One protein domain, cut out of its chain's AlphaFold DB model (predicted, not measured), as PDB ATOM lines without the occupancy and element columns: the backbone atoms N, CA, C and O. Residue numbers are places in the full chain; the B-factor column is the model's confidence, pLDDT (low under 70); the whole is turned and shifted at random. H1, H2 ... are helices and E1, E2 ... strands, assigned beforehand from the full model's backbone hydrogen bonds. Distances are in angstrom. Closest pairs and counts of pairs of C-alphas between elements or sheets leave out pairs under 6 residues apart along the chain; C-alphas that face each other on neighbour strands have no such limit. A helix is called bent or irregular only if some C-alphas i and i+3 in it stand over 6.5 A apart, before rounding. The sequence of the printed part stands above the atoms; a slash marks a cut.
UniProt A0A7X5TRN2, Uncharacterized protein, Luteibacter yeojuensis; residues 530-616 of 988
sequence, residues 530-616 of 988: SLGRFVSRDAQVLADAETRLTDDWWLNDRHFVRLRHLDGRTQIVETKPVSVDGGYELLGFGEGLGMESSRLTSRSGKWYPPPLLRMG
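What this domain is: This is residues 530 to 616 of the 988 residues of an uncharacterized protein of Luteibacter yeojuensis (UniProt A0A7X5TRN2). One small sheet of six strands curls like part of a barrel and folds back on itself: E1 and E2 face E4, E5 and E6, with bent E3 as the hinge of this folded sheet. H1 packs across E2 and E3 on one side, and short H2 is not on the sheet. The 87 printed residues run H1 E1 E2 E3 E4 E5 E6 H2; the antiparallel sheet, in that strand order, is a meander, each strand the antiparallel neighbour of the one before. The class is mixed, with 43 residues in named elements, under half; the whole is compact, radius of gyration of the C-alphas 12.4 A, spans 31 by 28 by 27 A.

Where its parts are: Find E3, residues 570 to 577, from C-alpha 570 at (-12.835, -49.323, -53.274), 21.0 A long and bending by 55 degrees at 574. Beside it look for E2, 558 to 564, 19.6 A, and E4, 584 to 586. E1 is 552 to 555, E5 599 to 603, 13.4 A, and E6 606 to 608. H1, 539 to 547, 12.9 A, begins at (-15.581, -36.299, -59.844); H2, 611 to 614, ends at (-16.043, -50.736, -39.815).

How they stand to each other: In hairpin E2 and E3, N 563 and O 571 are 2.8 A apart; in E3 and E4, N 585 and O 576, also 2.8 A. The closest C-alphas of E2 and E6, Leu 563 and Trp 607, are 5.9 A apart. H1 is on the sheet at height 9.5 A; its closest C-alpha pair with E3 is Leu 542 and Ile 572, 7.4 A. H1 has 4 of 5 O i to N i+4 pairs within hydrogen-bond range; H2 is too short for one.

The domain as a whole: The C-alphas farthest apart, Asp 567 and Gly 592, are 33.6 A apart. The printed part has no cut, and the link E4 to E5 is long. Mean pLDDT of the printed part is 75.5, with residues 588 to 598 and 610 to 616 among those under 70.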
ATOM      1  N   SER A 530     -23.737 -46.625 -43.581       60.38
ATOM      2  CA  SER A 530     -24.057 -45.617 -42.553       60.38
ATOM      3  C   SER A 530     -22.996 -44.518 -42.394       60.38
ATOM      4  O   SER A 530     -23.293 -43.453 -41.854       60.38
ATOM      5  N   LEU A 531     -21.774 -44.753 -42.881       71.38
ATOM      6  CA  LEU A 531     -20.669 -43.795 -42.938       71.38
ATOM      7  C   LEU A 531     -20.375 -43.334 -44.383       71.38
ATOM      8  O   LEU A 531     -19.396 -42.632 -44.622       71.38
ATOM      9  N   GLY A 532     -21.262 -43.619 -45.345       73.44
ATOM     10  CA  GLY A 532     -21.148 -43.211 -46.758       73.44
ATOM     11  C   GLY A 532     -21.205 -41.695 -47.039       73.44
ATOM     12  O   GLY A 532     -21.269 -41.298 -48.205       73.44
ATOM     13  N   ARG A 533     -21.199 -40.862 -45.987       73.19
ATOM     14  CA  ARG A 533     -20.987 -39.399 -46.016       73.19
ATOM     15  C   ARG A 533     -19.505 -38.992 -45.992       73.19
ATOM     16  O   ARG A 533     -19.182 -37.872 -46.356       73.19
ATOM     17  N   PHE A 534     -18.621 -39.895 -45.563       80.88
ATOM     18  CA  PHE A 534     -17.164 -39.702 -45.559       80.88
ATOM     19  C   PHE A 534     -16.499 -40.184 -46.861       80.88
ATOM     20  O   PHE A 534     -15.315 -39.948 -47.086       80.88
ATOM     21  N   VAL A 535     -17.253 -40.879 -47.721       88.69
ATOM     22  CA  VAL A 535     -16.785 -41.334 -49.036       88.69
ATOM     23  C   VAL A 535     -16.931 -40.188 -50.033       88.69
ATOM     24  O   VAL A 535     -18.045 -39.713 -50.269       88.69
ATOM     25  N   SER A 536     -15.813 -39.765 -50.621       89.12
ATOM     26  CA  SER A 536     -15.770 -38.702 -51.624       89.12
ATOM     27  C   SER A 536     -16.608 -39.065 -52.850       89.12
ATOM     28  O   SER A 536     -16.579 -40.197 -53.340       89.12
ATOM     29  N   ARG A 537     -17.353 -38.077 -53.348       90.12
ATOM     30  CA  ARG A 537     -18.148 -38.140 -54.590       90.12
ATOM     31  C   ARG A 537     -17.711 -37.085 -55.606       90.12
ATOM     32  O   ARG A 537     -18.388 -36.867 -56.605       90.12
ATOM     33  N   ASP A 538     -16.607 -36.408 -55.312       88.94
ATOM     34  CA  ASP A 538     -16.003 -35.384 -56.150       88.94
ATOM     35  C   ASP A 538     -15.427 -36.050 -57.409       88.94
ATOM     36  O   ASP A 538     -14.548 -36.910 -57.326       88.94
ATOM     37  N   ALA A 539     -15.955 -35.681 -58.577       90.31
ATOM     38  CA  ALA A 539     -15.581 -36.299 -59.844       90.31
ATOM     39  C   ALA A 539     -14.100 -36.076 -60.195       90.31
ATOM     40  O   ALA A 539     -13.501 -36.937 -60.837       90.31
ATOM     41  N   GLN A 540     -13.489 -34.972 -59.744       90.81
ATOM     42  CA  GLN A 540     -12.062 -34.723 -59.949       90.81
ATOM     43  C   GLN A 540     -11.217 -35.619 -59.034       90.81
ATOM     44  O   GLN A 540     -10.230 -36.191 -59.490       90.81
ATOM     45  N   VAL A 541     -11.627 -35.801 -57.773       92.00
ATOM     46  CA  VAL A 541     -10.962 -36.726 -56.837       92.00
ATOM     47  C   VAL A 541     -11.057 -38.173 -57.328       92.00
ATOM     48  O   VAL A 541     -10.079 -38.908 -57.231       92.00
ATOM     49  N   LEU A 542     -12.207 -38.585 -57.870       91.56
ATOM     50  CA  LEU A 542     -12.401 -39.934 -58.412       91.56
ATOM     51  C   LEU A 542     -11.587 -40.161 -59.697       91.56
ATOM     52  O   LEU A 542     -10.877 -41.161 -59.785       91.56
ATOM     53  N   ALA A 543     -11.602 -39.215 -60.642       88.75
ATOM     54  CA  ALA A 543     -10.805 -39.305 -61.867       88.75
ATOM     55  C   ALA A 543      -9.291 -39.290 -61.587       88.75
ATOM     56  O   ALA A 543      -8.542 -40.066 -62.180       88.75
ATOM     57  N   ASP A 544      -8.823 -38.464 -60.645       89.62
ATOM     58  CA  ASP A 544      -7.427 -38.496 -60.203       89.62
ATOM     59  C   ASP A 544      -7.100 -39.849 -59.545       89.62
ATOM     60  O   ASP A 544      -6.127 -40.501 -59.938       89.62
ATOM     61  N   ALA A 545      -7.967 -40.349 -58.651       89.00
ATOM     62  CA  ALA A 545      -7.819 -41.657 -58.013       89.00
ATOM     63  C   ALA A 545      -7.725 -42.819 -59.013       89.00
ATOM     64  O   ALA A 545      -7.051 -43.806 -58.722       89.00
ATOM     65  N   GLU A 546      -8.363 -42.744 -60.181       84.69
ATOM     66  CA  GLU A 546      -8.224 -43.767 -61.222       84.69
ATOM     67  C   GLU A 546      -6.807 -43.822 -61.818       84.69
ATOM     68  O   GLU A 546      -6.394 -44.887 -62.290       84.69
ATOM     69  N   THR A 547      -6.042 -42.727 -61.765       85.94
ATOM     70  CA  THR A 547      -4.654 -42.658 -62.258       85.94
ATOM     71  C   THR A 547      -3.604 -43.059 -61.210       85.94
ATOM     72  O   THR A 547      -2.520 -43.518 -61.575       85.94
ATOM     73  N   ARG A 548      -3.901 -42.930 -59.906       86.94
ATOM     74  CA  ARG A 548      -2.926 -43.162 -58.819       86.94
ATOM     75  C   ARG A 548      -2.656 -44.648 -58.564       86.94
ATOM     76  O   ARG A 548      -3.565 -45.406 -58.228       86.94
ATOM     77  N   LEU A 549      -1.382 -45.048 -58.614       81.56
ATOM     78  CA  LEU A 549      -0.931 -46.389 -58.206       81.56
ATOM     79  C   LEU A 549      -0.868 -46.568 -56.676       81.56
ATOM     80  O   LEU A 549      -1.090 -47.675 -56.187       81.56
ATOM     81  N   THR A 550      -0.586 -45.499 -55.926       85.88
ATOM     82  CA  THR A 550      -0.595 -45.473 -54.452       85.88
ATOM     83  C   THR A 550      -2.020 -45.467 -53.899       85.88
ATOM     84  O   THR A 550      -2.952 -45.075 -54.601       85.88
ATOM     85  N   ASP A 551      -2.196 -45.896 -52.644       88.81
ATOM     86  CA  ASP A 551      -3.478 -45.827 -51.918       88.81
ATOM     87  C   ASP A 551      -3.631 -44.537 -51.084       88.81
ATOM     88  O   ASP A 551      -4.635 -44.370 -50.399       88.81
ATOM     89  N   ASP A 552      -2.684 -43.607 -51.192       91.38
ATOM     90  CA  ASP A 552      -2.707 -42.257 -50.625       91.38
ATOM     91  C   ASP A 552      -2.071 -41.250 -51.594       91.38
ATOM     92  O   ASP A 552      -1.186 -41.604 -52.385       91.38
ATOM     93  N   TRP A 553      -2.591 -40.018 -51.597       93.69
ATOM     94  CA  TRP A 553      -2.102 -38.900 -52.408       93.69
ATOM     95  C   TRP A 553      -2.664 -37.550 -51.926       93.69
ATOM     96  O   TRP A 553      -3.601 -37.489 -51.131       93.69
ATOM     97  N   TRP A 554      -2.108 -36.456 -52.449       92.44
ATOM     98  CA  TRP A 554      -2.603 -35.094 -52.236       92.44
ATOM     99  C   TRP A 554      -3.182 -34.520 -53.533       92.44
ATOM    100  O   TRP A 554      -2.635 -34.748 -54.614       92.44
ATOM    101  N   LEU A 555      -4.267 -33.750 -53.420       91.44
ATOM    102  CA  LEU A 555      -4.871 -32.983 -54.511       91.44
ATOM    103  C   LEU A 555      -5.439 -31.677 -53.938       91.44
ATOM    104  O   LEU A 555      -6.314 -31.721 -53.077       91.44
ATOM    105  N   ASN A 556      -4.961 -30.527 -54.424       90.19
ATOM    106  CA  ASN A 556      -5.373 -29.189 -53.970       90.19
ATOM    107  C   ASN A 556      -5.305 -29.038 -52.431       90.19
ATOM    108  O   ASN A 556      -6.302 -28.710 -51.792       90.19
ATOM    109  N   ASP A 557      -4.150 -29.378 -51.848       87.12
ATOM    110  CA  ASP A 557      -3.847 -29.375 -50.402       87.12
ATOM    111  C   ASP A 557      -4.771 -30.228 -49.505       87.12
ATOM    112  O   ASP A 557      -4.675 -30.194 -48.277       87.12
ATOM    113  N   ARG A 558      -5.611 -31.079 -50.107       90.38
ATOM    114  CA  ARG A 558      -6.439 -32.090 -49.434       90.38
ATOM    115  C   ARG A 558      -5.781 -33.466 -49.579       90.38
ATOM    116  O   ARG A 558      -5.338 -33.828 -50.673       90.38
ATOM    117  N   HIS A 559      -5.711 -34.236 -48.492       90.75
ATOM    118  CA  HIS A 559      -5.102 -35.571 -48.484       90.75
ATOM    119  C   HIS A 559      -6.165 -36.667 -48.618       90.75
ATOM    120  O   HIS A 559      -7.059 -36.796 -47.776       90.75
ATOM    121  N   PHE A 560      -6.051 -37.486 -49.659       93.12
ATOM    122  CA  PHE A 560      -7.011 -38.535 -49.985       93.12
ATOM    123  C   PHE A 560      -6.423 -39.925 -49.789       93.12
ATOM    124  O   PHE A 560      -5.248 -40.176 -50.042       93.12
ATOM    125  N   VAL A 561      -7.288 -40.838 -49.352       92.75
ATOM    126  CA  VAL A 561      -6.959 -42.223 -49.022       92.75
ATOM    127  C   VAL A 561      -7.930 -43.166 -49.731       92.75
ATOM    128  O   VAL A 561      -9.148 -42.985 -49.687       92.75
ATOM    129  N   ARG A 562      -7.396 -44.216 -50.361       92.25
ATOM    130  CA  ARG A 562      -8.153 -45.315 -50.967       92.25
ATOM    131  C   ARG A 562      -8.304 -46.461 -49.971       92.25
ATOM    132  O   ARG A 562      -7.393 -47.257 -49.753       92.25
ATOM    133  N   LEU A 563      -9.506 -46.597 -49.429       90.88
ATOM    134  CA  LEU A 563      -9.932 -47.792 -48.710       90.88
ATOM    135  C   LEU A 563     -10.256 -48.904 -49.718       90.88
ATOM    136  O   LEU A 563     -10.807 -48.643 -50.792       90.88
ATOM    137  N   ARG A 564      -9.927 -50.157 -49.380       86.31
ATOM    138  CA  ARG A 564     -10.125 -51.329 -50.252       86.31
ATOM    139  C   ARG A 564     -10.865 -52.469 -49.550       86.31
ATOM    140  O   ARG A 564     -10.721 -52.681 -48.347       86.31
ATOM    141  N   HIS A 565     -11.606 -53.245 -50.331       84.50
ATOM    142  CA  HIS A 565     -12.126 -54.551 -49.947       84.50
ATOM    143  C   HIS A 565     -11.323 -55.685 -50.601       84.50
ATOM    144  O   HIS A 565     -10.582 -55.463 -51.561       84.50
ATOM    145  N   LEU A 566     -11.501 -56.915 -50.109       78.62
ATOM    146  CA  LEU A 566     -10.906 -58.103 -50.725       78.62
ATOM    147  C   LEU A 566     -11.555 -58.459 -52.073       78.62
ATOM    148  O   LEU A 566     -10.866 -58.961 -52.950       78.62
ATOM    149  N   ASP A 567     -12.829 -58.126 -52.295       73.31
ATOM    150  CA  ASP A 567     -13.509 -58.311 -53.595       73.31
ATOM    151  C   ASP A 567     -13.192 -57.234 -54.650       73.31
ATOM    152  O   ASP A 567     -13.868 -57.140 -55.675       73.31
ATOM    153  N   GLY A 568     -12.188 -56.394 -54.391       73.94
ATOM    154  CA  GLY A 568     -11.754 -55.341 -55.301       73.94
ATOM    155  C   GLY A 568     -12.568 -54.045 -55.236       73.94
ATOM    156  O   GLY A 568     -12.122 -53.062 -55.828       73.94
ATOM    157  N   ARG A 569     -13.689 -53.978 -54.494       82.88
ATOM    158  CA  ARG A 569     -14.378 -52.699 -54.229       82.88
ATOM    159  C   ARG A 569     -13.448 -51.706 -53.530       82.88
ATOM    160  O   ARG A 569     -12.650 -52.076 -52.666       82.88
ATOM    161  N   THR A 570     -13.600 -50.430 -53.858       88.06
ATOM    162  CA  THR A 570     -12.835 -49.323 -53.274       88.06
ATOM    163  C   THR A 570     -13.763 -48.210 -52.795       88.06
ATOM    164  O   THR A 570     -14.916 -48.109 -53.216       88.06
ATOM    165  N   GLN A 571     -13.259 -47.375 -51.892       91.31
ATOM    166  CA  GLN A 571     -13.858 -46.099 -51.507       91.31
ATOM    167  C   GLN A 571     -12.733 -45.083 -51.353       91.31
ATOM    168  O   GLN A 571     -11.704 -45.401 -50.755       91.31
ATOM    169  N   ILE A 572     -12.921 -43.871 -51.872       93.62
ATOM    170  CA  ILE A 572     -11.995 -42.767 -51.616       93.62
ATOM    171  C   ILE A 572     -12.539 -41.950 -50.454       93.62
ATOM    172  O   ILE A 572     -13.726 -41.626 -50.438       93.62
ATOM    173  N   VAL A 573     -11.690 -41.623 -49.490       91.81
ATOM    174  CA  VAL A 573     -12.037 -40.800 -48.331       91.81
ATOM    175  C   VAL A 573     -11.032 -39.668 -48.171       91.81
ATOM    176  O   VAL A 573      -9.862 -39.814 -48.524       91.81
ATOM    177  N   GLU A 574     -11.494 -38.535 -47.661       91.06
ATOM    178  CA  GLU A 574     -10.633 -37.403 -47.327       91.06
ATOM    179  C   GLU A 574     -10.106 -37.545 -45.897       91.06
ATOM    180  O   GLU A 574     -10.778 -38.096 -45.020       91.06
ATOM    181  N   THR A 575      -8.881 -37.082 -45.658       90.00
ATOM    182  CA  THR A 575      -8.198 -37.241 -44.375       90.00
ATOM    183  C   THR A 575      -7.287 -36.062 -44.044       90.00
ATOM    184  O   THR A 575      -6.911 -35.287 -44.920       90.00
ATOM    185  N   LYS A 576      -6.875 -35.962 -42.777       85.12
ATOM    186  CA  LYS A 576      -5.859 -35.017 -42.295       85.12
ATOM    187  C   LYS A 576      -4.839 -35.740 -41.404       85.12
ATOM    188  O   LYS A 576      -5.262 -36.500 -40.534       85.12
ATOM    189  N   PRO A 577      -3.519 -35.541 -41.571       76.62
ATOM    190  CA  PRO A 577      -2.531 -36.103 -40.649       76.62
ATOM    191  C   PRO A 577      -2.695 -35.509 -39.240       76.62
ATOM    192  O   PRO A 577      -2.813 -34.293 -39.085       76.62
ATOM    193  N   VAL A 578      -2.679 -36.360 -38.212       73.56
ATOM    194  CA  VAL A 578      -2.695 -35.947 -36.799       73.56
ATOM    195  C   VAL A 578      -1.252 -35.819 -36.309       73.56
ATOM    196  O   VAL A 578      -0.461 -36.751 -36.438       73.56
ATOM    197  N   SER A 579      -0.908 -34.666 -35.734       50.72
ATOM    198  CA  SER A 579       0.472 -34.179 -35.545       50.72
ATOM    199  C   SER A 579       1.368 -34.955 -34.566       50.72
ATOM    200  O   SER A 579       2.536 -34.601 -34.433       50.72
ATOM    201  N   VAL A 580       0.856 -35.987 -33.884       52.56
ATOM    202  CA  VAL A 580       1.562 -36.674 -32.780       52.56
ATOM    203  C   VAL A 580       1.748 -38.180 -33.015       52.56
ATOM    204  O   VAL A 580       2.810 -38.714 -32.715       52.56
ATOM    205  N   ASP A 581       0.754 -38.868 -33.592       53.62
ATOM    206  CA  ASP A 581       0.679 -40.344 -33.562       53.62
ATOM    207  C   ASP A 581       0.912 -41.037 -34.922       53.62
ATOM    208  O   ASP A 581       0.832 -42.261 -35.017       53.62
ATOM    209  N   GLY A 582       1.090 -40.282 -36.015       58.59
ATOM    210  CA  GLY A 582       1.118 -40.838 -37.382       58.59
ATOM    211  C   GLY A 582      -0.223 -41.423 -37.869       58.59
ATOM    212  O   GLY A 582      -0.298 -41.998 -38.956       58.59
ATOM    213  N   GLY A 583      -1.289 -41.281 -37.075       66.94
ATOM    214  CA  GLY A 583      -2.669 -41.548 -37.476       66.94
ATOM    215  C   GLY A 583      -3.255 -40.400 -38.301       66.94
ATOM    216  O   GLY A 583      -2.777 -39.268 -38.242       66.94
ATOM    217  N   TYR A 584      -4.308 -40.690 -39.063       80.06
ATOM    218  CA  TYR A 584      -4.950 -39.722 -39.957       80.06
ATOM    219  C   TYR A 584      -6.431 -39.605 -39.608       80.06
ATOM    220  O   TYR A 584      -7.125 -40.614 -39.553       80.06
ATOM    221  N   GLU A 585      -6.936 -38.406 -39.356       80.50
ATOM    222  CA  GLU A 585      -8.355 -38.168 -39.092       80.50
ATOM    223  C   GLU A 585      -9.158 -38.217 -40.397       80.50
ATOM    224  O   GLU A 585      -8.782 -37.571 -41.369       80.50
ATOM    225  N   LEU A 586     -10.246 -38.990 -40.428       78.25
ATOM    226  CA  LEU A 586     -11.208 -39.054 -41.533       78.25
ATOM    227  C   LEU A 586     -12.064 -37.778 -41.564       78.25
ATOM    228  O   LEU A 586     -12.855 -37.550 -40.647       78.25
ATOM    229  N   LEU A 587     -11.948 -36.973 -42.622       76.25
ATOM    230  CA  LEU A 587     -12.702 -35.725 -42.750       76.25
ATOM    231  C   LEU A 587     -14.101 -35.965 -43.332       76.25
ATOM    232  O   LEU A 587     -14.280 -36.699 -44.306       76.25
ATOM    233  N   GLY A 588     -15.107 -35.327 -42.730       60.59
ATOM    234  CA  GLY A 588     -16.462 -35.271 -43.277       60.59
ATOM    235  C   GLY A 588     -16.537 -34.297 -44.452       60.59
ATOM    236  O   GLY A 588     -15.975 -33.206 -44.390       60.59
ATOM    237  N   PHE A 589     -17.248 -34.672 -45.518       42.44
ATOM    238  CA  PHE A 589     -17.345 -33.842 -46.717       42.44
ATOM    239  C   PHE A 589     -18.293 -32.649 -46.484       42.44
ATOM    240  O   PHE A 589     -19.491 -32.740 -46.742       42.44
ATOM    241  N   GLY A 590     -17.742 -31.529 -46.006       39.53
ATOM    242  CA  GLY A 590     -18.407 -30.222 -46.026       39.53
ATOM    243  C   GLY A 590     -19.334 -29.880 -44.855       39.53
ATOM    244  O   GLY A 590     -20.397 -29.329 -45.098       39.53
ATOM    245  N   GLU A 591     -18.938 -30.135 -43.601       32.84
ATOM    246  CA  GLU A 591     -19.532 -29.463 -42.426       32.84
ATOM    247  C   GLU A 591     -18.562 -29.478 -41.226       32.84
ATOM    248  O   GLU A 591     -17.803 -30.432 -41.048       32.84
ATOM    249  N   GLY A 592     -18.561 -28.414 -40.412       33.34
ATOM    250  CA  GLY A 592     -17.551 -28.129 -39.373       33.34
ATOM    251  C   GLY A 592     -17.644 -28.966 -38.088       33.34
ATOM    252  O   GLY A 592     -17.617 -28.416 -36.991       33.34
ATOM    253  N   LEU A 593     -17.780 -30.287 -38.205       33.91
ATOM    254  CA  LEU A 593     -17.952 -31.213 -37.081       33.91
ATOM    255  C   LEU A 593     -16.608 -31.787 -36.599       33.91
ATOM    256  O   LEU A 593     -16.211 -32.879 -37.007       33.91
ATOM    257  N   GLY A 594     -15.924 -31.074 -35.701       38.47
ATOM    258  CA  GLY A 594     -14.724 -31.585 -35.024       38.47
ATOM    259  C   GLY A 594     -15.046 -32.794 -34.137       38.47
ATOM    260  O   GLY A 594     -15.708 -32.645 -33.112       38.47
ATOM    261  N   MET A 595     -14.605 -33.996 -34.533       40.28
ATOM    262  CA  MET A 595     -14.913 -35.265 -33.855       40.28
ATOM    263  C   MET A 595     -13.731 -36.251 -33.919       40.28
ATOM    264  O   MET A 595     -13.727 -37.188 -34.721       40.28
ATOM    265  N   GLU A 596     -12.793 -36.109 -32.974       39.31
ATOM    266  CA  GLU A 596     -11.490 -36.812 -32.877       39.31
ATOM    267  C   GLU A 596     -11.521 -38.354 -32.988       39.31
ATOM    268  O   GLU A 596     -10.492 -39.013 -33.166       39.31
ATOM    269  N   SER A 597     -12.702 -38.966 -32.872       47.19
ATOM    270  CA  SER A 597     -12.928 -40.402 -33.077       47.19
ATOM    271  C   SER A 597     -12.721 -40.875 -34.530       47.19
ATOM    272  O   SER A 597     -12.736 -42.078 -34.792       47.19
ATOM    273  N   SER A 598     -12.554 -39.955 -35.488       59.75
ATOM    274  CA  SER A 598     -12.395 -40.178 -36.942       59.75
ATOM    275  C   SER A 598     -11.209 -41.040 -37.434       59.75
ATOM    276  O   SER A 598     -11.054 -41.219 -38.637       59.75
ATOM    277  N   ARG A 599     -10.285 -41.497 -36.580       74.69
ATOM    278  CA  ARG A 599      -8.928 -41.898 -37.026       74.69
ATOM    279  C   ARG A 599      -8.880 -43.145 -37.932       74.69
ATOM    280  O   ARG A 599      -9.504 -44.153 -37.630       74.69
ATOM    281  N   LEU A 600      -8.047 -43.113 -38.975       80.12
ATOM    282  CA  LEU A 600      -7.559 -44.234 -39.788       80.12
ATOM    283  C   LEU A 600      -6.091 -44.551 -39.452       80.12
ATOM    284  O   LEU A 600      -5.352 -43.704 -38.948       80.12
ATOM    285  N   THR A 601      -5.649 -45.763 -39.800       81.69
ATOM    286  CA  THR A 601      -4.245 -46.197 -39.673       81.69
ATOM    287  C   THR A 601      -3.729 -46.822 -40.967       81.69
ATOM    288  O   THR A 601      -4.419 -47.644 -41.575       81.69
ATOM    289  N   SER A 602      -2.509 -46.464 -41.374       81.94
ATOM    290  CA  SER A 602      -1.795 -47.146 -42.460       81.94
ATOM    291  C   SER A 602      -1.001 -48.332 -41.907       81.94
ATOM    292  O   SER A 602      -0.351 -48.236 -40.866       81.94
ATOM    293  N   ARG A 603      -1.073 -49.481 -42.583       73.81
ATOM    294  CA  ARG A 603      -0.350 -50.717 -42.258       73.81
ATOM    295  C   ARG A 603       0.160 -51.330 -43.560       73.81
ATOM    296  O   ARG A 603      -0.640 -51.765 -44.389       73.81
ATOM    297  N   SER A 604       1.480 -51.342 -43.753       68.50
ATOM    298  CA  SER A 604       2.141 -51.850 -44.972       68.50
ATOM    299  C   SER A 604       1.610 -51.223 -46.276       68.50
ATOM    300  O   SER A 604       1.307 -51.938 -47.229       68.50
ATOM    301  N   GLY A 605       1.450 -49.894 -46.299       71.19
ATOM    302  CA  GLY A 605       0.946 -49.152 -47.465       71.19
ATOM    303  C   GLY A 605      -0.550 -49.333 -47.743       71.19
ATOM    304  O   GLY A 605      -1.008 -49.023 -48.837       71.19
ATOM    305  N   LYS A 606      -1.312 -49.867 -46.780       79.88
ATOM    306  CA  LYS A 606      -2.767 -50.039 -46.868       79.88
ATOM    307  C   LYS A 606      -3.467 -49.387 -45.693       79.88
ATOM    308  O   LYS A 606      -3.045 -49.536 -44.548       79.88
ATOM    309  N   TRP A 607      -4.577 -48.732 -45.979       86.12
ATOM    310  CA  TRP A 607      -5.314 -47.924 -45.020       86.12
ATOM    311  C   TRP A 607      -6.481 -48.698 -44.421       86.12
ATOM    312  O   TRP A 607      -7.200 -49.376 -45.145       86.12
ATOM    313  N   TYR A 608      -6.666 -48.604 -43.101       82.69
ATOM    314  CA  TYR A 608      -7.711 -49.322 -42.369       82.69
ATOM    315  C   TYR A 608      -8.391 -48.422 -41.331       82.69
ATOM    316  O   TYR A 608      -7.693 -47.794 -40.523       82.69
ATOM    317  N   PRO A 609      -9.733 -48.427 -41.252       79.81
ATOM    318  CA  PRO A 609     -10.441 -47.867 -40.116       79.81
ATOM    319  C   PRO A 609     -10.317 -48.786 -38.882       79.81
ATOM    320  O   PRO A 609     -10.199 -50.015 -39.011       79.81
ATOM    321  N   PRO A 610     -10.389 -48.238 -37.658       69.25
ATOM    322  CA  PRO A 610     -10.509 -49.013 -36.431       69.25
ATOM    323  C   PRO A 610     -11.744 -49.930 -36.482       69.25
ATOM    324  O   PRO A 610     -12.699 -49.641 -37.212       69.25
ATOM    325  N   PRO A 611     -11.768 -51.027 -35.700       60.22
ATOM    326  CA  PRO A 611     -12.869 -51.989 -35.726       60.22
ATOM    327  C   PRO A 611     -14.249 -51.354 -35.525       60.22
ATOM    328  O   PRO A 611     -15.207 -51.790 -36.151       60.22
ATOM    329  N   LEU A 612     -14.343 -50.298 -34.704       57.97
ATOM    330  CA  LEU A 612     -15.582 -49.546 -34.501       57.97
ATOM    331  C   LEU A 612     -16.126 -48.990 -35.825       57.97
ATOM    332  O   LEU A 612     -17.174 -49.449 -36.260       57.97
ATOM    333  N   LEU A 613     -15.409 -48.093 -36.515       66.06
ATOM    334  CA  LEU A 613     -15.901 -47.461 -37.752       66.06
ATOM    335  C   LEU A 613     -16.296 -48.478 -38.840       66.06
ATOM    336  O   LEU A 613     -17.240 -48.233 -39.587       66.06
ATOM    337  N   ARG A 614     -15.654 -49.653 -38.893       64.88
ATOM    338  CA  ARG A 614     -16.043 -50.736 -39.815       64.88
ATOM    339  C   ARG A 614     -17.392 -51.387 -39.479       64.88
ATOM    340  O   ARG A 614     -18.124 -51.759 -40.391       64.88
ATOM    341  N   MET A 615     -17.770 -51.478 -38.203       55.53
ATOM    342  CA  MET A 615     -19.003 -52.132 -37.723       55.53
ATOM    343  C   MET A 615     -20.279 -51.268 -37.853       55.53
ATOM    344  O   MET A 615     -21.142 -51.287 -36.979       55.53
ATOM    345  N   GLY A 616     -20.427 -50.474 -38.918       47.06
ATOM    346  CA  GLY A 616     -21.615 -49.617 -39.104       47.06
ATOM    347  C   GLY A 616     -21.635 -48.331 -38.265       47.06
ATOM    348  O   GLY A 616     -22.631 -47.607 -38.284       47.06
TER     349      GLY A 616